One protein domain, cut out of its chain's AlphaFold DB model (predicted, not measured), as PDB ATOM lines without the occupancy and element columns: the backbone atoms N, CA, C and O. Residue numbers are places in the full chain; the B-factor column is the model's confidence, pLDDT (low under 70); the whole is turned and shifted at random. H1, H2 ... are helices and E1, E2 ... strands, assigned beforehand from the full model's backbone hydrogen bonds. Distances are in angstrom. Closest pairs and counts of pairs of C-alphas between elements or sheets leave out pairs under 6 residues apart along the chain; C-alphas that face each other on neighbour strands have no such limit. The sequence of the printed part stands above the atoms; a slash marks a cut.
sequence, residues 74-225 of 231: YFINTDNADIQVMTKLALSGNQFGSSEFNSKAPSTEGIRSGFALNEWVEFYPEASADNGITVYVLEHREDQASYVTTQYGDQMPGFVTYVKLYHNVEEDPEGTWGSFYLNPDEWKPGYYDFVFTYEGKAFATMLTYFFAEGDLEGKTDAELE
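What this domain is: This is residues 74 to 225 of the 231 residues of an uncharacterized protein of Clostridiales bacterium (UniProt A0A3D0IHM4). Two sheets form a sandwich: a larger sheet of five strands, curled like part of a barrel, and a smaller sheet of three strands partly face to face with it. The two small helices H1 and H2 are side by side at one end, far from the middle. The printed part has 152 residues, with two named helices and eight named strands that follow along the chain as E1 H1 E2 E3 E4 E5 E6 E7 E8 H2; the large sheet runs E2 E8 E7 E4 E5 and is mixed, the small one runs E1 E3 E6 and is antiparallel. The class is mostly strand, with under half of the residues in named elements. The whole is compact, with a radius of gyration of the C-alphas of 15.3 A and spans of 46 by 39 by 25 A.

How they stand to each other: Start in the large, strongly twisted sheet with the hairpin of E7, residues 190 to 198, and E8, residues 201 to 211; N 194 and O 206 are 2.9 A apart, within hydrogen-bond range. E8 bends by 66 degrees at residue 204. Beside E7 find E4, residues 131 to 139, antiparallel, with N 136 and O 195 at 2.9 A. E4 makes a hairpin with the edge strand E5, residues 159 to 166, where N 163 and O 135 are 2.8 A apart. At the other edge E2, residues 114 to 116, is parallel to E8, with N 211 and O 115 at 2.8 A. In the small sheet, E3, residues 120 to 127, is antiparallel to E1, residues 86 to 93, with N 124 and O 90 at 3.0 A, and to E6, residues 178 to 181, with N 121 and O 180 at 2.8 A. The sheets' facing parts are 8.3 A centre to centre, their best planes 44 degrees apart. H1, residues 99 to 102, only grazes the small sheet. It only just touches H2, residues 221 to 225, with 3 pairs of C-alphas within 8 A, the closest those of Phe 101 and Asp 221 at 6.0 A. H2 has its O i to N i+4 pair within range; H1 is too short for one.

Where its parts are: Find C-alpha 86 at (468.833, 417.578, 316.531), where E1 begins its 20.4 A. E3 measures 21.5 A, E4 24.9 A, E5 21.3 A and E7 26.3 A. E8 spans 29.3 A, ending at (480.197, 414.289, 291.936). H2 ends at C-alpha 225, (468.816, 422.134, 291.777).

The domain as a whole: The C-alphas of Asp 79 and Gly 218, the two farthest apart, are 46.7 A apart. The printed part has no cut. The links H1 to E2, E4 to E5 and E5 to E6 are long. Look for pLDDT under 70 at residues 78 to 82, 145, 169 and 173 to 174.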
ATOM      1  N   TYR A  74     466.791 411.128 307.955       92.31
ATOM      2  CA  TYR A  74     466.080 410.026 308.595       92.31
ATOM      3  C   TYR A  74     466.499 409.928 310.059       92.31
ATOM      4  O   TYR A  74     467.654 409.613 310.355       92.31
ATOM      5  N   PHE A  75     465.567 410.169 310.980       90.94
ATOM      6  CA  PHE A  75     465.793 409.916 312.401       90.94
ATOM      7  C   PHE A  75     465.723 408.419 312.696       90.94
ATOM      8  O   PHE A  75     464.793 407.726 312.289       90.94
ATOM      9  N   ILE A  76     466.714 407.926 313.426       87.69
ATOM     10  CA  ILE A  76     466.717 406.575 313.970       87.69
ATOM     11  C   ILE A  76     465.821 406.602 315.206       87.69
ATOM     12  O   ILE A  76     466.098 407.329 316.159       87.69
ATOM     13  N   ASN A  77     464.760 405.799 315.208       76.06
ATOM     14  CA  ASN A  77     463.978 405.579 316.418       76.06
ATOM     15  C   ASN A  77     464.862 404.846 317.444       76.06
ATOM     16  O   ASN A  77     465.288 403.714 317.204       76.06
ATOM     17  N   THR A  78     465.176 405.514 318.554       67.38
ATOM     18  CA  THR A  78     465.908 404.929 319.684       67.38
ATOM     19  C   THR A  78     465.004 404.927 320.910       67.38
ATOM     20  O   THR A  78     464.250 405.877 321.117       67.38
ATOM     21  N   ASP A  79     465.135 403.920 321.776       69.44
ATOM     22  CA  ASP A  79     464.353 403.803 323.018       69.44
ATOM     23  C   ASP A  79     464.632 404.921 324.053       69.44
ATOM     24  O   ASP A  79     464.121 404.874 325.172       69.44
ATOM     25  N   ASN A  80     465.463 405.916 323.716       68.81
ATOM     26  CA  ASN A  80     465.795 407.052 324.567       68.81
ATOM     27  C   ASN A  80     465.632 408.387 323.821       68.81
ATOM     28  O   ASN A  80     466.488 408.775 323.023       68.81
ATOM     29  N   ALA A  81     464.568 409.126 324.143       64.62
ATOM     30  CA  ALA A  81     464.287 410.438 323.559       64.62
ATOM     31  C   ALA A  81     465.419 411.462 323.783       64.62
ATOM     32  O   ALA A  81     465.627 412.325 322.931       64.62
ATOM     33  N   ASP A  82     466.198 411.328 324.864       68.31
ATOM     34  CA  ASP A  82     467.287 412.252 325.212       68.31
ATOM     35  C   ASP A  82     468.445 412.261 324.186       68.31
ATOM     36  O   ASP A  82     469.299 413.142 324.229       68.31
ATOM     37  N   ILE A  83     468.492 411.298 323.252       73.94
ATOM     38  CA  ILE A  83     469.509 411.234 322.183       73.94
ATOM     39  C   ILE A  83     469.084 412.052 320.944       73.94
ATOM     40  O   ILE A  83     469.928 412.383 320.112       73.94
ATOM     41  N   GLN A  84     467.805 412.433 320.799       80.19
ATOM     42  CA  GLN A  84     467.337 413.239 319.659       80.19
ATOM     43  C   GLN A  84     467.646 414.736 319.861       80.19
ATOM     44  O   GLN A  84     466.764 415.587 319.943       80.19
ATOM     45  N   VAL A  85     468.939 415.053 319.925       89.50
ATOM     46  CA  VAL A  85     469.482 416.403 320.162       89.50
ATOM     47  C   VAL A  85     469.443 417.325 318.935       89.50
ATOM     48  O   VAL A  85     469.881 418.468 319.014       89.50
ATOM     49  N   MET A  86     468.936 416.846 317.797       92.38
ATOM     50  CA  MET A  86     468.833 417.578 316.531       92.38
ATOM     51  C   MET A  86     467.442 417.366 315.927       92.38
ATOM     52  O   MET A  86     466.936 416.244 315.919       92.38
ATOM     53  N   THR A  87     466.834 418.428 315.406       93.12
ATOM     54  CA  THR A  87     465.481 418.439 314.822       93.12
ATOM     55  C   THR A  87     465.490 418.638 313.311       93.12
ATOM     56  O   THR A  87     464.620 418.103 312.624       93.12
ATOM     57  N   LYS A  88     466.464 419.388 312.782       95.75
ATOM     58  CA  LYS A  88     466.634 419.685 311.351       95.75
ATOM     59  C   LYS A  88     468.115 419.833 310.995       95.75
ATOM     60  O   LYS A  88     468.957 419.965 311.879       95.75
ATOM     61  N   LEU A  89     468.428 419.873 309.703       96.50
ATOM     62  CA  LEU A  89     469.771 420.102 309.175       96.50
ATOM     63  C   LEU A  89     469.722 421.001 307.933       96.50
ATOM     64  O   LEU A  89     468.872 420.817 307.065       96.50
ATOM     65  N   ALA A  90     470.661 421.936 307.821       95.94
ATOM     66  CA  ALA A  90     471.083 422.516 306.549       95.94
ATOM     67  C   ALA A  90     472.543 422.142 306.261       95.94
ATOM     68  O   ALA A  90     473.339 421.955 307.186       95.94
ATOM     69  N   LEU A  91     472.875 422.053 304.972       96.12
ATOM     70  CA  LEU A  91     474.240 421.915 304.477       96.12
ATOM     71  C   LEU A  91     474.523 422.987 303.427       96.12
ATOM     72  O   LEU A  91     473.726 423.154 302.502       96.12
ATOM     73  N   SER A  92     475.690 423.620 303.530       95.25
ATOM     74  CA  SER A  92     476.262 424.467 302.475       95.25
ATOM     75  C   SER A  92     477.460 423.767 301.839       95.25
ATOM     76  O   SER A  92     478.085 422.906 302.462       95.25
ATOM     77  N   GLY A  93     477.797 424.144 300.606       94.31
ATOM     78  CA  GLY A  93     479.073 423.799 299.982       94.31
ATOM     79  C   GLY A  93     479.775 425.047 299.456       94.31
ATOM     80  O   GLY A  93     479.123 425.973 298.975       94.31
ATOM     81  N   ASN A  94     481.102 425.101 299.580       91.06
ATOM     82  CA  ASN A  94     481.849 426.347 299.389       91.06
ATOM     83  C   ASN A  94     482.284 426.659 297.941       91.06
ATOM     84  O   ASN A  94     482.986 427.653 297.741       91.06
ATOM     85  N   GLN A  95     481.916 425.836 296.948       91.06
ATOM     86  CA  GLN A  95     482.338 426.028 295.552       91.06
ATOM     87  C   GLN A  95     481.186 426.294 294.576       91.06
ATOM     88  O   GLN A  95     481.325 427.161 293.712       91.06
ATOM     89  N   PHE A  96     480.070 425.560 294.676       93.19
ATOM     90  CA  PHE A  96     479.051 425.539 293.619       93.19
ATOM     91  C   PHE A  96     477.690 426.093 294.064       93.19
ATOM     92  O   PHE A  96     477.175 425.765 295.132       93.19
ATOM     93  N   GLY A  97     477.087 426.910 293.192       91.62
ATOM     94  CA  GLY A  97     475.806 427.598 293.405       91.62
ATOM     95  C   GLY A  97     475.920 428.899 294.208       91.62
ATOM     96  O   GLY A  97     476.916 429.155 294.882       91.62
ATOM     97  N   SER A  98     474.899 429.754 294.127       91.75
ATOM     98  CA  SER A  98     474.849 431.010 294.883       91.75
ATOM     99  C   SER A  98     474.462 430.803 296.359       91.75
ATOM    100  O   SER A  98     474.263 429.680 296.833       91.75
ATOM    101  N   SER A  99     474.306 431.904 297.098       88.75
ATOM    102  CA  SER A  99     473.705 431.896 298.437       88.75
ATOM    103  C   SER A  99     472.258 431.389 298.448       88.75
ATOM    104  O   SER A  99     471.830 430.851 299.460       88.75
ATOM    105  N   GLU A 100     471.497 431.500 297.351       87.75
ATOM    106  CA  GLU A 100     470.131 430.947 297.279       87.75
ATOM    107  C   GLU A 100     470.137 429.408 297.203       87.75
ATOM    108  O   GLU A 100     469.252 428.745 297.748       87.75
ATOM    109  N   PHE A 101     471.166 428.823 296.578       88.94
ATOM    110  CA  PHE A 101     471.367 427.376 296.542       88.94
ATOM    111  C   PHE A 101     471.956 426.825 297.851       88.94
ATOM    112  O   PHE A 101     471.541 425.750 298.287       88.94
ATOM    113  N   ASN A 102     472.887 427.558 298.475       90.25
ATOM    114  CA  ASN A 102     473.644 427.098 299.644       90.25
ATOM    115  C   ASN A 102     473.027 427.474 300.996       90.25
ATOM    116  O   ASN A 102     472.861 426.606 301.844       90.25
ATOM    117  N   SER A 103     472.641 428.735 301.209       85.50
ATOM    118  CA  SER A 103     472.172 429.254 302.508       85.50
ATOM    119  C   SER A 103     470.700 428.910 302.788       85.50
ATOM    120  O   SER A 103     469.902 429.758 303.191       85.50
ATOM    121  N   LYS A 104     470.315 427.656 302.537       88.88
ATOM    122  CA  LYS A 104     468.964 427.144 302.778       88.88
ATOM    123  C   LYS A 104     468.744 426.930 304.273       88.88
ATOM    124  O   LYS A 104     469.627 426.450 304.975       88.88
ATOM    125  N   ALA A 105     467.552 427.273 304.759       92.44
ATOM    126  CA  ALA A 105     467.196 427.072 306.160       92.44
ATOM    127  C   ALA A 105     467.189 425.570 306.528       92.44
ATOM    128  O   ALA A 105     466.819 424.753 305.678       92.44
ATOM    129  N   PRO A 106     467.538 425.195 307.777       95.12
ATOM    130  CA  PRO A 106     467.498 423.805 308.223       95.12
ATOM    131  C   PRO A 106     466.148 423.132 307.968       95.12
ATOM    132  O   PRO A 106     465.090 423.683 308.274       95.12
ATOM    133  N   SER A 107     466.194 421.915 307.426       96.56
ATOM    134  CA  SER A 107     465.026 421.108 307.062       96.56
ATOM    135  C   SER A 107     465.210 419.641 307.475       96.56
ATOM    136  O   SER A 107     466.278 419.238 307.933       96.56
ATOM    137  N   THR A 108     464.169 418.827 307.315       95.94
ATOM    138  CA  THR A 108     464.270 417.356 307.302       95.94
ATOM    139  C   THR A 108     464.235 416.780 305.883       95.94
ATOM    140  O   THR A 108     464.576 415.618 305.692       95.94
ATOM    141  N   GLU A 109     463.845 417.575 304.881       94.81
ATOM    142  CA  GLU A 109     463.731 417.178 303.469       94.81
ATOM    143  C   GLU A 109     464.163 418.323 302.537       94.81
ATOM    144  O   GLU A 109     464.004 419.499 302.872       94.81
ATOM    145  N   GLY A 110     464.701 417.999 301.357       91.81
ATOM    146  CA  GLY A 110     465.184 419.001 300.395       91.81
ATOM    147  C   GLY A 110     466.495 419.687 300.808       91.81
ATOM    148  O   GLY A 110     466.811 420.769 300.310       91.81
ATOM    149  N   ILE A 111     467.245 419.064 301.720       94.88
ATOM    150  CA  ILE A 111     468.578 419.491 302.167       94.88
ATOM    151  C   ILE A 111     469.549 419.355 300.980       94.88
ATOM    152  O   ILE A 111     469.422 418.410 300.200       94.88
ATOM    153  N   ARG A 112     470.528 420.265 300.820       94.31
ATOM    154  CA  ARG A 112     471.549 420.125 299.762       94.31
ATOM    155  C   ARG A 112     472.303 418.804 299.966       94.31
ATOM    156  O   ARG A 112     472.964 418.619 300.979       94.31
ATOM    157  N   SER A 113     472.204 417.910 298.987       94.50
ATOM    158  CA  SER A 113     472.722 416.534 299.037       94.50
ATOM    159  C   SER A 113     473.619 416.170 297.855       94.50
ATOM    160  O   SER A 113     473.917 414.998 297.647       94.50
ATOM    161  N   GLY A 114     474.064 417.171 297.091       96.38
ATOM    162  CA  GLY A 114     475.008 417.015 295.990       96.38
ATOM    163  C   GLY A 114     476.158 418.009 296.097       96.38
ATOM    164  O   GLY A 114     475.925 419.220 296.150       96.38
ATOM    165  N   PHE A 115     477.386 417.497 296.114       97.38
ATOM    166  CA  PHE A 115     478.632 418.260 296.265       97.38
ATOM    167  C   PHE A 115     479.696 417.730 295.304       97.38
ATOM    168  O   PHE A 115     479.602 416.584 294.874       97.38
ATOM    169  N   ALA A 116     480.703 418.522 294.951       96.94
ATOM    170  CA  ALA A 116     481.860 417.976 294.237       96.94
ATOM    171  C   ALA A 116     482.854 417.332 295.217       96.94
ATOM    172  O   ALA A 116     483.051 417.823 296.330       96.94
ATOM    173  N   LEU A 117     483.559 416.280 294.795       95.94
ATOM    174  CA  LEU A 117     484.892 416.028 295.351       95.94
ATOM    175  C   LEU A 117     485.756 417.274 295.108       95.94
ATOM    176  O   LEU A 117     485.726 417.802 294.000       95.94
ATOM    177  N   ASN A 118     486.537 417.678 296.115       93.31
ATOM    178  CA  ASN A 118     487.190 418.988 296.302       93.31
ATOM    179  C   ASN A 118     486.361 420.086 297.018       93.31
ATOM    180  O   ASN A 118     486.954 421.053 297.508       93.31
ATOM    181  N   GLU A 119     485.033 419.969 297.126       95.69
ATOM    182  CA  GLU A 119     484.193 420.973 297.795       95.69
ATOM    183  C   GLU A 119     484.234 420.788 299.321       95.69
ATOM    184  O   GLU A 119     484.205 419.660 299.822       95.69
ATOM    185  N   TRP A 120     484.301 421.891 300.076       96.12
ATOM    186  CA  TRP A 120     484.059 421.837 301.519       96.12
ATOM    187  C   TRP A 120     482.560 421.808 301.775       96.12
ATOM    188  O   TRP A 120     481.840 422.671 301.275       96.12
ATOM    189  N   VAL A 121     482.120 420.849 302.585       96.94
ATOM    190  CA  VAL A 121     480.738 420.685 303.038       96.94
ATOM    191  C   VAL A 121     480.636 421.152 304.486       96.94
ATOM    192  O   VAL A 121     481.424 420.736 305.340       96.94
ATOM    193  N   GLU A 122     479.672 422.026 304.753       95.81
ATOM    194  CA  GLU A 122     479.501 422.745 306.019       95.81
ATOM    195  C   GLU A 122     478.174 422.369 306.691       95.81
ATOM    196  O   GLU A 122     477.131 422.354 306.037       95.81
ATOM    197  N   PHE A 123     478.209 422.067 307.994       95.75
ATOM    198  CA  PHE A 123     477.045 421.619 308.766       95.75
ATOM    199  C   PHE A 123     476.394 422.754 309.570       95.75
ATOM    200  O   PHE A 123     477.059 423.411 310.375       95.75
ATOM    201  N   TYR A 124     475.069 422.890 309.435       94.44
ATOM    202  CA  TYR A 124     474.226 423.797 310.225       94.44
ATOM    203  C   TYR A 124     473.005 423.029 310.774       94.44
ATOM    204  O   TYR A 124     471.923 423.047 310.176       94.44
ATOM    205  N   PRO A 125     473.167 422.262 311.865       94.31
ATOM    206  CA  PRO A 125     472.063 421.569 312.515       94.31
ATOM    207  C   PRO A 125     471.157 422.550 313.276       94.31
ATOM    208  O   PRO A 125     471.625 423.481 313.924       94.31
ATOM    209  N   GLU A 126     469.849 422.300 313.264       93.56
ATOM    210  CA  GLU A 126     468.951 422.833 314.291       93.56
ATOM    211  C   GLU A 126     468.984 421.841 315.457       93.56
ATOM    212  O   GLU A 126     468.521 420.706 315.317       93.56
ATOM    213  N   ALA A 127     469.595 422.234 316.574       90.50
ATOM    214  CA  ALA A 127     469.916 421.338 317.681       90.50
ATOM    215  C   ALA A 127     469.643 421.963 319.056       90.50
ATOM    216  O   ALA A 127     469.634 423.182 319.217       90.50
ATOM    217  N   SER A 128     469.415 421.103 320.050       88.12
ATOM    218  CA  SER A 128     469.195 421.458 321.459       88.12
ATOM    219  C   SER A 128     470.447 421.307 322.333       88.12
ATOM    220  O   SER A 128     470.393 421.611 323.525       88.12
ATOM    221  N   ALA A 129     471.559 420.842 321.757       85.81
ATOM    222  CA  ALA A 129     472.852 420.697 322.414       85.81
ATOM    223  C   ALA A 129     473.953 421.357 321.571       85.81
ATOM    224  O   ALA A 129     474.187 420.949 320.435       85.81
ATOM    225  N   ASP A 130     474.668 422.329 322.144       83.88
ATOM    226  CA  ASP A 130     475.686 423.141 321.447       83.88
ATOM    227  C   ASP A 130     476.960 422.352 321.070       83.88
ATOM    228  O   ASP A 130     477.870 422.865 320.420       83.88
ATOM    229  N   ASN A 131     477.084 421.110 321.547       86.06
ATOM    230  CA  ASN A 131     478.258 420.261 321.370       86.06
ATOM    231  C   ASN A 131     477.911 418.769 321.509       86.06
ATOM    232  O   ASN A 131     476.800 418.395 321.878       86.06
ATOM    233  N   GLY A 132     478.888 417.901 321.235       89.38
ATOM    234  CA  GLY A 132     478.790 416.454 321.466       89.38
ATOM    235  C   GLY A 132     478.236 415.654 320.284       89.38
ATOM    236  O   GLY A 132     478.493 414.452 320.198       89.38
ATOM    237  N   ILE A 133     477.566 416.311 319.331       94.38
ATOM    238  CA  ILE A 133     477.189 415.697 318.054       94.38
ATOM    239  C   ILE A 133     478.460 415.409 317.240       94.38
ATOM    240  O   ILE A 133     479.311 416.276 317.054       94.38
ATOM    241  N   THR A 134     478.599 414.183 316.736       95.94
ATOM    242  CA  THR A 134     479.661 413.801 315.791       95.94
ATOM    243  C   THR A 134     479.037 413.177 314.550       95.94
ATOM    244  O   THR A 134     478.298 412.196 314.658       95.94
ATOM    245  N   VAL A 135     479.345 413.733 313.379       97.25
ATOM    246  CA  VAL A 135     478.981 413.165 312.078       97.25
ATOM    247  C   VAL A 135     480.094 412.229 311.632       97.25
ATOM    248  O   VAL A 135     481.244 412.650 311.543       97.25
ATOM    249  N   TYR A 136     479.765 410.981 311.327       97.00
ATOM    250  CA  TYR A 136     480.651 410.078 310.598       97.00
ATOM    251  C   TYR A 136     480.274 410.105 309.121       97.00
ATOM    252  O   TYR A 136     479.095 410.003 308.787       97.00
ATOM    253  N   VAL A 137     481.273 410.247 308.254       97.25
ATOM    254  CA  VAL A 137     481.119 410.176 306.799       97.25
ATOM    255  C   VAL A 137     481.607 408.807 306.355       97.25
ATOM    256  O   VAL A 137     482.733 408.415 306.682       97.25
ATOM    257  N   LEU A 138     480.754 408.078 305.639       95.38
ATOM    258  CA  LEU A 138     481.012 406.717 305.176       95.38
ATOM    259  C   LEU A 138     480.740 406.612 303.671       95.38
ATOM    260  O   LEU A 138     479.748 407.168 303.208       95.38
ATOM    261  N   GLU A 139     481.553 405.867 302.920       95.38
ATOM    262  CA  GLU A 139     481.161 405.363 301.596       95.38
ATOM    263  C   GLU A 139     479.863 404.552 301.752       95.38
ATOM    264  O   GLU A 139     479.793 403.645 302.588       95.38
ATOM    265  N   HIS A 140     478.824 404.880 300.979       92.81
ATOM    266  CA  HIS A 140     477.541 404.190 301.086       92.81
ATOM    267  C   HIS A 140     477.639 402.747 300.576       92.81
ATOM    268  O   HIS A 140     478.340 402.451 299.603       92.81
ATOM    269  N   ARG A 141     476.905 401.842 301.228       87.00
ATOM    270  CA  ARG A 141     476.888 400.414 300.912       87.00
ATOM    271  C   ARG A 141     475.486 399.831 301.058       87.00
ATOM    272  O   ARG A 141     474.885 399.920 302.124       87.00
ATOM    273  N   GLU A 142     475.043 399.124 300.023       79.56
ATOM    274  CA  GLU A 142     473.795 398.342 300.007       79.56
ATOM    275  C   GLU A 142     473.759 397.249 301.100       79.56
ATOM    276  O   GLU A 142     472.693 396.830 301.536       79.56
ATOM    277  N   ASP A 143     474.927 396.767 301.551       73.94
ATOM    278  CA  ASP A 143     475.068 395.737 302.591       73.94
ATOM    279  C   ASP A 143     475.397 396.300 303.988       73.94
ATOM    280  O   ASP A 143     475.812 395.548 304.875       73.94
ATOM    281  N   GLN A 144     475.241 397.614 304.205       70.19
ATOM    282  CA  GLN A 144     475.647 398.244 305.461       70.19
ATOM    283  C   GLN A 144     474.798 397.766 306.649       70.19
ATOM    284  O   GLN A 144     473.569 397.855 306.664       70.19
ATOM    285  N   ALA A 145     475.477 397.284 307.691       66.00
ATOM    286  CA  ALA A 145     474.838 396.838 308.924       66.00
ATOM    287  C   ALA A 145     474.110 397.987 309.650       66.00
ATOM    288  O   ALA A 145     474.501 399.151 309.553       66.00
ATOM    289  N   SER A 146     473.071 397.651 310.424       74.75
ATOM    290  CA  SER A 146     472.241 398.650 311.106       74.75
ATOM    291  C   SER A 146     473.059 399.579 312.007       74.75
ATOM    292  O   SER A 146     473.653 399.157 313.006       74.75
ATOM    293  N   TYR A 147     472.977 400.873 311.691       82.25
ATOM    294  CA  TYR A 147     473.597 401.981 312.412       82.25
ATOM    295  C   TYR A 147     473.268 402.026 313.917       82.25
ATOM    296  O   TYR A 147     474.045 402.582 314.692       82.25
ATOM    297  N   VAL A 148     472.171 401.394 314.351       77.06
ATOM    298  CA  VAL A 148     471.790 401.243 315.769       77.06
ATOM    299  C   VAL A 148     472.808 400.403 316.552       77.06
ATOM    300  O   VAL A 148     473.074 400.672 317.720       77.06
ATOM    301  N   THR A 149     473.376 399.377 315.914       73.75
ATOM    302  CA  THR A 149     474.253 398.375 316.552       73.75
ATOM    303  C   THR A 149     475.745 398.588 316.289       73.75
ATOM    304  O   THR A 149     476.576 397.840 316.804       73.75
ATOM    305  N   THR A 150     476.099 399.594 315.489       78.62
ATOM    306  CA  THR A 150     477.478 399.876 315.074       78.62
ATOM    307  C   THR A 150     478.281 400.538 316.195       78.62
ATOM    308  O   THR A 150     477.836 401.511 316.799       78.62
ATOM    309  N   GLN A 151     479.503 400.053 316.443       81.88
ATOM    310  CA  GLN A 151     480.487 400.781 317.247       81.88
ATOM    311  C   GLN A 151     481.215 401.795 316.357       81.88
ATOM    312  O   GLN A 151     481.949 401.415 315.446       81.88
ATOM    313  N   TYR A 152     481.023 403.081 316.641       85.56
ATOM    314  CA  TYR A 152     481.560 404.167 315.825       85.56
ATOM    315  C   TYR A 152     483.063 404.388 316.042       85.56
ATOM    316  O   TYR A 152     483.535 404.486 317.176       85.56
ATOM    317  N   GLY A 153     483.810 404.466 314.938       85.75
ATOM    318  CA  GLY A 153     485.258 404.672 314.907       85.75
ATOM    319  C   GLY A 153     485.837 404.562 313.492       85.75
ATOM    320  O   GLY A 153     485.110 404.332 312.529       85.75
ATOM    321  N   ASP A 154     487.157 404.695 313.373       87.38
ATOM    322  CA  ASP A 154     487.896 404.634 312.101       87.38
ATOM    323  C   ASP A 154     487.973 403.222 311.478       87.38
ATOM    324  O   ASP A 154     488.282 403.073 310.301       87.38
ATOM    325  N   GLN A 155     487.646 402.180 312.250       85.25
ATOM    326  CA  GLN A 155     487.599 400.782 311.800       85.25
ATOM    327  C   GLN A 155     486.257 400.380 311.149       85.25
ATOM    328  O   GLN A 155     486.051 399.199 310.861       85.25
ATOM    329  N   MET A 156     485.309 401.308 310.963       86.44
ATOM    330  CA  MET A 156     484.009 400.986 310.355       86.44
ATOM    331  C   MET A 156     484.143 400.642 308.857       86.44
ATOM    332  O   MET A 156     484.914 401.288 308.143       86.44
ATOM    333  N   PRO A 157     483.352 399.685 308.330       84.88
ATOM    334  CA  PRO A 157     483.241 399.463 306.890       84.88
ATOM    335  C   PRO A 157     482.812 400.743 306.164       84.88
ATOM    336  O   PRO A 157     481.785 401.335 306.498       84.88
ATOM    337  N   GLY A 158     483.608 401.152 305.174       90.38
ATOM    338  CA  GLY A 158     483.392 402.384 304.413       90.38
ATOM    339  C   GLY A 158     483.809 403.670 305.134       90.38
ATOM    340  O   GLY A 158     483.454 404.734 304.652       90.38
ATOM    341  N   PHE A 159     484.523 403.629 306.268       94.38
ATOM    342  CA  PHE A 159     484.936 404.852 306.971       94.38
ATOM    343  C   PHE A 159     485.780 405.795 306.097       94.38
ATOM    344  O   PHE A 159     486.812 405.396 305.561       94.38
ATOM    345  N   VAL A 160     485.353 407.062 306.029       95.75
ATOM    346  CA  VAL A 160     486.030 408.144 305.300       95.75
ATOM    347  C   VAL A 160     486.652 409.134 306.279       95.75
ATOM    348  O   VAL A 160     487.862 409.342 306.300       95.75
ATOM    349  N   THR A 161     485.812 409.760 307.105       97.00
ATOM    350  CA  THR A 161     486.217 410.772 308.087       97.00
ATOM    351  C   THR A 161     485.132 410.956 309.153       97.00
ATOM    352  O   THR A 161     484.051 410.365 309.075       97.00
ATOM    353  N   TYR A 162     485.394 411.786 310.162       96.88
ATOM    354  CA  TYR A 162     484.370 412.272 311.084       96.88
ATOM    355  C   TYR A 162     484.537 413.769 311.360       96.88
ATOM    356  O   TYR A 162     485.650 414.294 311.389       96.88
ATOM    357  N   VAL A 163     483.422 414.445 311.634       96.56
ATOM    358  CA  VAL A 163     483.370 415.856 312.024       96.56
ATOM    359  C   VAL A 163     482.685 415.955 313.379       96.56
ATOM    360  O   VAL A 163     481.552 415.505 313.547       96.56
ATOM    361  N   LYS A 164     483.366 416.541 314.366       95.25
ATOM    362  CA  LYS A 164     482.739 416.921 315.638       95.25
ATOM    363  C   LYS A 164     482.076 418.273 315.446       95.25
ATOM    364  O   LYS A 164     482.761 419.215 315.061       95.25
ATOM    365  N   LEU A 165     480.775 418.347 315.700       94.12
ATOM    366  CA  LEU A 165     480.016 419.583 315.585       94.12
ATOM    367  C   LEU A 165     480.054 420.336 316.919       94.12
ATOM    368  O   LEU A 165     479.867 419.746 317.989       94.12
ATOM    369  N   TYR A 166     480.316 421.635 316.843       88.75
ATOM    370  CA  TYR A 166     480.379 422.539 317.982       88.75
ATOM    371  C   TYR A 166     479.921 423.936 317.567       88.75
ATOM    372  O   TYR A 166     480.461 424.497 316.616       88.75
ATOM    373  N   HIS A 167     478.978 424.516 318.308       81.56
ATOM    374  CA  HIS A 167     478.573 425.908 318.133       81.56
ATOM    375  C   HIS A 167     479.014 426.734 319.333       81.56
ATOM    376  O   HIS A 167     478.667 426.422 320.471       81.56
ATOM    377  N   ASN A 168     479.741 427.823 319.084       77.50
ATOM    378  CA  ASN A 168     479.887 428.881 320.073       77.50
ATOM    379  C   ASN A 168     478.972 430.054 319.715       77.50
ATOM    380  O   ASN A 168     479.404 431.020 319.087       77.50
ATOM    381  N   VAL A 169     477.710 429.973 320.143       69.44
ATOM    382  CA  VAL A 169     476.693 431.022 319.937       69.44
ATOM    383  C   VAL A 169     477.081 432.395 320.507       69.44
ATOM    384  O   VAL A 169     476.501 433.399 320.096       69.44
ATOM    385  N   GLU A 170     478.051 432.472 321.430       73.44
ATOM    386  CA  GLU A 170     478.566 433.744 321.959       73.44
ATOM    387  C   GLU A 170     479.639 434.391 321.061       73.44
ATOM    388  O   GLU A 170     479.816 435.610 321.112       73.44
ATOM    389  N   GLU A 171     480.348 433.606 320.239       72.69
ATOM    390  CA  GLU A 171     481.413 434.089 319.341       72.69
ATOM    391  C   GLU A 171     480.965 434.184 317.874       72.69
ATOM    392  O   GLU A 171     481.350 435.136 317.195       72.69
ATOM    393  N   ASP A 172     480.147 433.242 317.391       71.19
ATOM    394  CA  ASP A 172     479.627 433.224 316.018       71.19
ATOM    395  C   ASP A 172     478.201 432.623 315.948       71.19
ATOM    396  O   ASP A 172     478.032 431.420 315.722       71.19
ATOM    397  N   PRO A 173     477.139 433.429 316.152       63.97
ATOM    398  CA  PRO A 173     475.759 432.937 316.219       63.97
ATOM    399  C   PRO A 173     475.202 432.417 314.882       63.97
ATOM    400  O   PRO A 173     474.206 431.697 314.897       63.97
ATOM    401  N   GLU A 174     475.831 432.738 313.746       67.00
ATOM    402  CA  GLU A 174     475.455 432.243 312.406       67.00
ATOM    403  C   GLU A 174     476.495 431.243 311.843       67.00
ATOM    404  O   GLU A 174     476.392 430.804 310.698       67.00
ATOM    405  N   GLY A 175     477.490 430.873 312.658       77.31
ATOM    406  CA  GLY A 175     478.669 430.117 312.250       77.31
ATOM    407  C   GLY A 175     478.449 428.645 311.895       77.31
ATOM    408  O   GLY A 175     477.571 427.953 312.415       77.31
ATOM    409  N   THR A 176     479.334 428.145 311.032       86.19
ATOM    410  CA  THR A 176     479.454 426.726 310.671       86.19
ATOM    411  C   THR A 176     479.828 425.883 311.895       86.19
ATOM    412  O   THR A 176     480.901 426.068 312.468       86.19
ATOM    413  N   TRP A 177     479.002 424.894 312.263       92.69
ATOM    414  CA  TRP A 177     479.263 424.021 313.426       92.69
ATOM    415  C   TRP A 177     480.455 423.074 313.219       92.69
ATOM    416  O   TRP A 177     481.002 422.510 314.167       92.69
ATOM    417  N   GLY A 178     480.806 422.825 311.963       93.75
ATOM    418  CA  GLY A 178     481.898 421.962 311.544       93.75
ATOM    419  C   GLY A 178     481.848 421.743 310.037       93.75
ATOM    420  O   GLY A 178     480.798 421.897 309.410       93.75
ATOM    421  N   SER A 179     482.982 421.386 309.446       95.62
ATOM    422  CA  SER A 179     483.091 421.144 308.009       95.62
ATOM    423  C   SER A 179     484.143 420.086 307.685       95.62
ATOM    424  O   SER A 179     484.981 419.732 308.520       95.62
ATOM    425  N   PHE A 180     484.081 419.562 306.466       97.19
ATOM    426  CA  PHE A 180     485.074 418.654 305.894       97.19
ATOM    427  C   PHE A 180     485.158 418.858 304.382       97.19
ATOM    428  O   PHE A 180     484.285 419.485 303.790       97.19
ATOM    429  N   TYR A 181     486.184 418.291 303.759       94.69
ATOM    430  CA  TYR A 181     486.289 418.146 302.310       94.69
ATOM    431  C   TYR A 181     486.634 416.691 301.991       94.69
ATOM    432  O   TYR A 181     487.243 416.007 302.817       94.69
ATOM    433  N   LEU A 182     486.277 416.224 300.794       96.19
ATOM    434  CA  LEU A 182     486.761 414.949 300.265       96.19
ATOM    435  C   LEU A 182     487.805 415.214 299.180       96.19
ATOM    436  O   LEU A 182     487.517 415.873 298.180       96.19
ATOM    437  N   ASN A 183     489.023 414.712 299.390       95.06
ATOM    438  CA  ASN A 183     490.114 414.804 298.425       95.06
ATOM    439  C   ASN A 183     489.856 413.868 297.218       95.06
ATOM    440  O   ASN A 183     489.744 412.658 297.442       95.06
ATOM    441  N   PRO A 184     489.802 414.358 295.961       95.50
ATOM    442  CA  PRO A 184     489.619 413.502 294.783       95.50
ATOM    443  C   PRO A 184     490.777 412.521 294.514       95.50
ATOM    444  O   PRO A 184     490.569 411.533 293.815       95.50
ATOM    445  N   ASP A 185     491.972 412.737 295.085       96.12
ATOM    446  CA  ASP A 185     493.078 411.762 295.018       96.12
ATOM    447  C   ASP A 185     492.861 410.535 295.934       96.12
ATOM    448  O   ASP A 185     493.511 409.500 295.762       96.12
ATOM    449  N   GLU A 186     491.969 410.639 296.925       95.25
ATOM    450  CA  GLU A 186     491.711 409.611 297.945       95.25
ATOM    451  C   GLU A 186     490.330 408.951 297.781       95.25
ATOM    452  O   GLU A 186     490.200 407.738 297.949       95.25
ATOM    453  N   TRP A 187     489.309 409.741 297.431       96.50
ATOM    454  CA  TRP A 187     487.890 409.371 297.478       96.50
ATOM    455  C   TRP A 187     487.233 409.461 296.095       96.50
ATOM    456  O   TRP A 187     487.724 410.146 295.202       96.50
ATOM    457  N   LYS A 188     486.125 408.738 295.887       96.81
ATOM    458  CA  LYS A 188     485.512 408.553 294.556       96.81
ATOM    459  C   LYS A 188     484.115 409.166 294.443       96.81
ATOM    460  O   LYS A 188     483.420 409.246 295.454       96.81
ATOM    461  N   PRO A 189     483.670 409.548 293.231       97.94
ATOM    462  CA  PRO A 189     482.289 409.957 293.017       97.94
ATOM    463  C   PRO A 189     481.331 408.807 293.343       97.94
ATOM    464  O   PRO A 189     481.613 407.652 293.013       97.94
ATOM    465  N   GLY A 190     480.210 409.113 293.990       97.12
ATOM    466  CA  GLY A 190     479.284 408.109 294.508       97.12
ATOM    467  C   GLY A 190     478.459 408.597 295.693       97.12
ATOM    468  O   GLY A 190     478.532 409.761 296.089       97.12
ATOM    469  N   TYR A 191     477.673 407.687 296.265       96.75
ATOM    470  CA  TYR A 191     476.891 407.944 297.471       96.75
ATOM    471  C   TYR A 191     477.727 407.774 298.744       96.75
ATOM    472  O   TYR A 191     478.561 406.875 298.845       96.75
ATOM    473  N   TYR A 192     477.441 408.614 299.733       96.88
ATOM    474  CA  TYR A 192     478.031 408.608 301.063       96.88
ATOM    475  C   TYR A 192     476.925 408.781 302.112       96.88
ATOM    476  O   TYR A 192     476.038 409.626 301.962       96.88
ATOM    477  N   ASP A 193     476.978 407.991 303.182       95.62
ATOM    478  CA  ASP A 193     476.106 408.153 304.346       95.62
ATOM    479  C   ASP A 193     476.748 409.121 305.346       95.62
ATOM    480  O   ASP A 193     477.892 408.937 305.772       95.62
ATOM    481  N   PHE A 194     475.986 410.129 305.774       96.81
ATOM    482  CA  PHE A 194     476.305 410.948 306.941       96.81
ATOM    483  C   PHE A 194     475.538 410.397 308.141       96.81
ATOM    484  O   PHE A 194     474.304 410.395 308.147       96.81
ATOM    485  N   VAL A 195     476.261 409.920 309.154       95.00
ATOM    486  CA  VAL A 195     475.694 409.278 310.347       95.00
ATOM    487  C   VAL A 195     475.910 410.170 311.560       95.00
ATOM    488  O   VAL A 195     477.039 410.374 312.006       95.00
ATOM    489  N   PHE A 196     474.820 410.703 312.101       95.31
ATOM    490  CA  PHE A 196     474.829 411.643 313.214       95.31
ATOM    491  C   PHE A 196     474.746 410.877 314.530       95.31
ATOM    492  O   PHE A 196     473.809 410.106 314.765       95.31
ATOM    493  N   THR A 197     475.747 411.088 315.384       93.94
ATOM    494  CA  THR A 197     475.895 410.399 316.667       93.94
ATOM    495  C   THR A 197     475.950 411.378 317.832       93.94
ATOM    496  O   THR A 197     476.504 412.467 317.704       93.94
ATOM    497  N   TYR A 198     475.395 410.977 318.975       92.00
ATOM    498  CA  TYR A 198     475.473 411.679 320.255       92.00
ATOM    499  C   TYR A 198     475.718 410.638 321.357       92.00
ATOM    500  O   TYR A 198     475.206 409.521 321.282       92.00
ATOM    501  N   GLU A 199     476.591 410.943 322.322       88.88
ATOM    502  CA  GLU A 199     477.076 409.983 323.341       88.88
ATOM    503  C   GLU A 199     477.558 408.623 322.768       88.88
ATOM    504  O   GLU A 199     477.478 407.578 323.414       88.88
ATOM    505  N   GLY A 200     478.070 408.624 321.530       86.75
ATOM    506  CA  GLY A 200     478.548 407.423 320.833       86.75
ATOM    507  C   GLY A 200     477.456 406.528 320.227       86.75
ATOM    508  O   GLY A 200     477.781 405.456 319.719       86.75
ATOM    509  N   LYS A 201     476.186 406.950 320.249       89.38
ATOM    510  CA  LYS A 201     475.043 406.263 319.624       89.38
ATOM    511  C   LYS A 201     474.545 407.059 318.421       89.38
ATOM    512  O   LYS A 201     474.480 408.283 318.494       89.38
ATOM    513  N   ALA A 202     474.164 406.390 317.335       91.00
ATOM    514  CA  ALA A 202     473.542 407.061 316.194       91.00
ATOM    515  C   ALA A 202     472.067 407.389 316.463       91.00
ATOM    516  O   ALA A 202     471.336 406.560 317.003       91.00
ATOM    517  N   PHE A 203     471.643 408.584 316.052       91.56
ATOM    518  CA  PHE A 203     470.263 409.065 316.191       91.56
ATOM    519  C   PHE A 203     469.664 409.582 314.872       91.56
ATOM    520  O   PHE A 203     468.447 409.709 314.766       91.56
ATOM    521  N   ALA A 204     470.479 409.870 313.852       93.38
ATOM    522  CA  ALA A 204     469.993 410.222 312.518       93.38
ATOM    523  C   ALA A 204     470.989 409.838 311.417       93.38
ATOM    524  O   ALA A 204     472.187 409.693 311.660       93.38
ATOM    525  N   THR A 205     470.491 409.709 310.188       94.38
ATOM    526  CA  THR A 205     471.292 409.474 308.981       94.38
ATOM    527  C   THR A 205     470.756 410.253 307.785       94.38
ATOM    528  O   THR A 205     469.543 410.413 307.661       94.38
ATOM    529  N   MET A 206     471.634 410.668 306.874       95.31
ATOM    530  CA  MET A 206     471.259 411.252 305.582       95.31
ATOM    531  C   MET A 206     472.181 410.742 304.473       95.31
ATOM    532  O   MET A 206     473.396 410.692 304.660       95.31
ATOM    533  N   LEU A 207     471.604 410.413 303.315       95.31
ATOM    534  CA  LEU A 207     472.358 410.053 302.115       95.31
ATOM    535  C   LEU A 207     472.750 411.316 301.329       95.31
ATOM    536  O   LEU A 207     471.943 412.239 301.183       95.31
ATOM    537  N   THR A 208     473.980 411.347 300.820       96.62
ATOM    538  CA  THR A 208     474.561 412.455 300.040       96.62
ATOM    539  C   THR A 208     475.326 411.891 298.842       96.62
ATOM    540  O   THR A 208     475.973 410.857 298.973       96.62
ATOM    541  N   TYR A 209     475.284 412.546 297.682       97.56
ATOM    542  CA  TYR A 209     476.090 412.187 296.512       97.56
ATOM    543  C   TYR A 209     477.262 413.159 296.326       97.56
ATOM    544  O   TYR A 209     477.094 414.380 296.390       97.56
ATOM    545  N   PHE A 210     478.444 412.614 296.046       98.06
ATOM    546  CA  PHE A 210     479.612 413.377 295.620       98.06
ATOM    547  C   PHE A 210     479.871 413.150 294.128       98.06
ATOM    548  O   PHE A 210     480.058 412.019 293.683       98.06
ATOM    549  N   PHE A 211     479.877 414.237 293.362       97.81
ATOM    550  CA  PHE A 211     480.197 414.289 291.936       97.81
ATOM    551  C   PHE A 211     481.714 414.358 291.708       97.81
ATOM    552  O   PHE A 211     482.474 414.655 292.634       97.81
ATOM    553  N   ALA A 212     482.178 414.109 290.481       97.19
ATOM    554  CA  ALA A 212     483.586 414.302 290.151       97.19
ATOM    555  C   ALA A 212     483.960 415.793 290.146       97.19
ATOM    556  O   ALA A 212     483.123 416.672 289.918       97.19
ATOM    557  N   GLU A 213     485.244 416.078 290.364       94.00
ATOM    558  CA  GLU A 213     485.792 417.421 290.185       94.00
ATOM    559  C   GLU A 213     485.498 417.912 288.752       94.00
ATOM    560  O   GLU A 213     485.843 417.256 287.769       94.00
ATOM    561  N   GLY A 214     484.817 419.058 288.640       92.88
ATOM    562  CA  GLY A 214     484.407 419.661 287.366       92.88
ATOM    563  C   GLY A 214     482.982 419.334 286.883       92.88
ATOM    564  O   GLY A 214     482.442 420.101 286.086       92.88
ATOM    565  N   ASP A 215     482.308 418.290 287.385       95.25
ATOM    566  CA  ASP A 215     480.941 417.929 286.938       95.25
ATOM    567  C   ASP A 215     479.928 419.072 287.159       95.25
ATOM    568  O   ASP A 215     479.070 419.360 286.309       95.25
ATOM    569  N   LEU A 216     480.067 419.759 288.297       95.88
ATOM    570  CA  LEU A 216     479.243 420.895 288.720       95.88
ATOM    571  C   LEU A 216     479.747 422.250 288.183       95.88
ATOM    572  O   LEU A 216     479.096 423.274 288.398       95.88
ATOM    573  N   GLU A 217     480.863 422.288 287.445       95.19
ATOM    574  CA  GLU A 217     481.421 423.544 286.937       95.19
ATOM    575  C   GLU A 217     480.496 424.186 285.888       95.19
ATOM    576  O   GLU A 217     479.861 423.516 285.059       95.19
ATOM    577  N   GLY A 218     480.390 425.517 285.959       94.25
ATOM    578  CA  GLY A 218     479.622 426.343 285.027       94.25
ATOM    579  C   GLY A 218     478.100 426.184 285.097       94.25
ATOM    580  O   GLY A 218     477.411 426.806 284.291       94.25
ATOM    581  N   LYS A 219     477.566 425.375 286.023       96.44
ATOM    582  CA  LYS A 219     476.121 425.203 286.222       96.44
ATOM    583  C   LYS A 219     475.514 426.420 286.915       96.44
ATOM    584  O   LYS A 219     476.102 426.985 287.835       96.44
ATOM    585  N   THR A 220     474.307 426.788 286.508       96.69
ATOM    586  CA  THR A 220     473.448 427.719 287.251       96.69
ATOM    587  C   THR A 220     472.751 427.017 288.417       96.69
ATOM    588  O   THR A 220     472.532 425.807 288.374       96.69
ATOM    589  N   ASP A 221     472.319 427.769 289.432       95.31
ATOM    590  CA  ASP A 221     471.561 427.247 290.581       95.31
ATOM    591  C   ASP A 221     470.350 426.397 290.160       95.31
ATOM    592  O   ASP A 221     470.080 425.370 290.773       95.31
ATOM    593  N   ALA A 222     469.658 426.757 289.073       95.81
ATOM    594  CA  ALA A 222     468.530 425.988 288.542       95.81
ATOM    595  C   ALA A 222     468.940 424.640 287.910       95.81
ATOM    596  O   ALA A 222     468.165 423.684 287.937       95.81
ATOM    597  N   GLU A 223     470.149 424.542 287.350       97.00
ATOM    598  CA  GLU A 223     470.721 423.279 286.865       97.00
ATOM    599  C   GLU A 223     471.248 422.430 288.024       97.00
ATOM    600  O   GLU A 223     471.000 421.227 288.045       97.00
ATOM    601  N   LEU A 224     471.901 423.044 289.017       95.69
ATOM    602  CA  LEU A 224     472.340 422.372 290.244       95.69
ATOM    603  C   LEU A 224     471.144 421.811 291.025       95.69
ATOM    604  O   LEU A 224     471.141 420.642 291.395       95.69
ATOM    605  N   GLU A 225     470.078 422.597 291.197       93.56
ATOM    606  CA  GLU A 225     468.816 422.134 291.777       93.56
ATOM    607  C   GLU A 225     468.178 420.988 290.993       93.56
ATOM    608  O   GLU A 225     467.510 420.157 291.602       93.56
TER     609      GLU A 225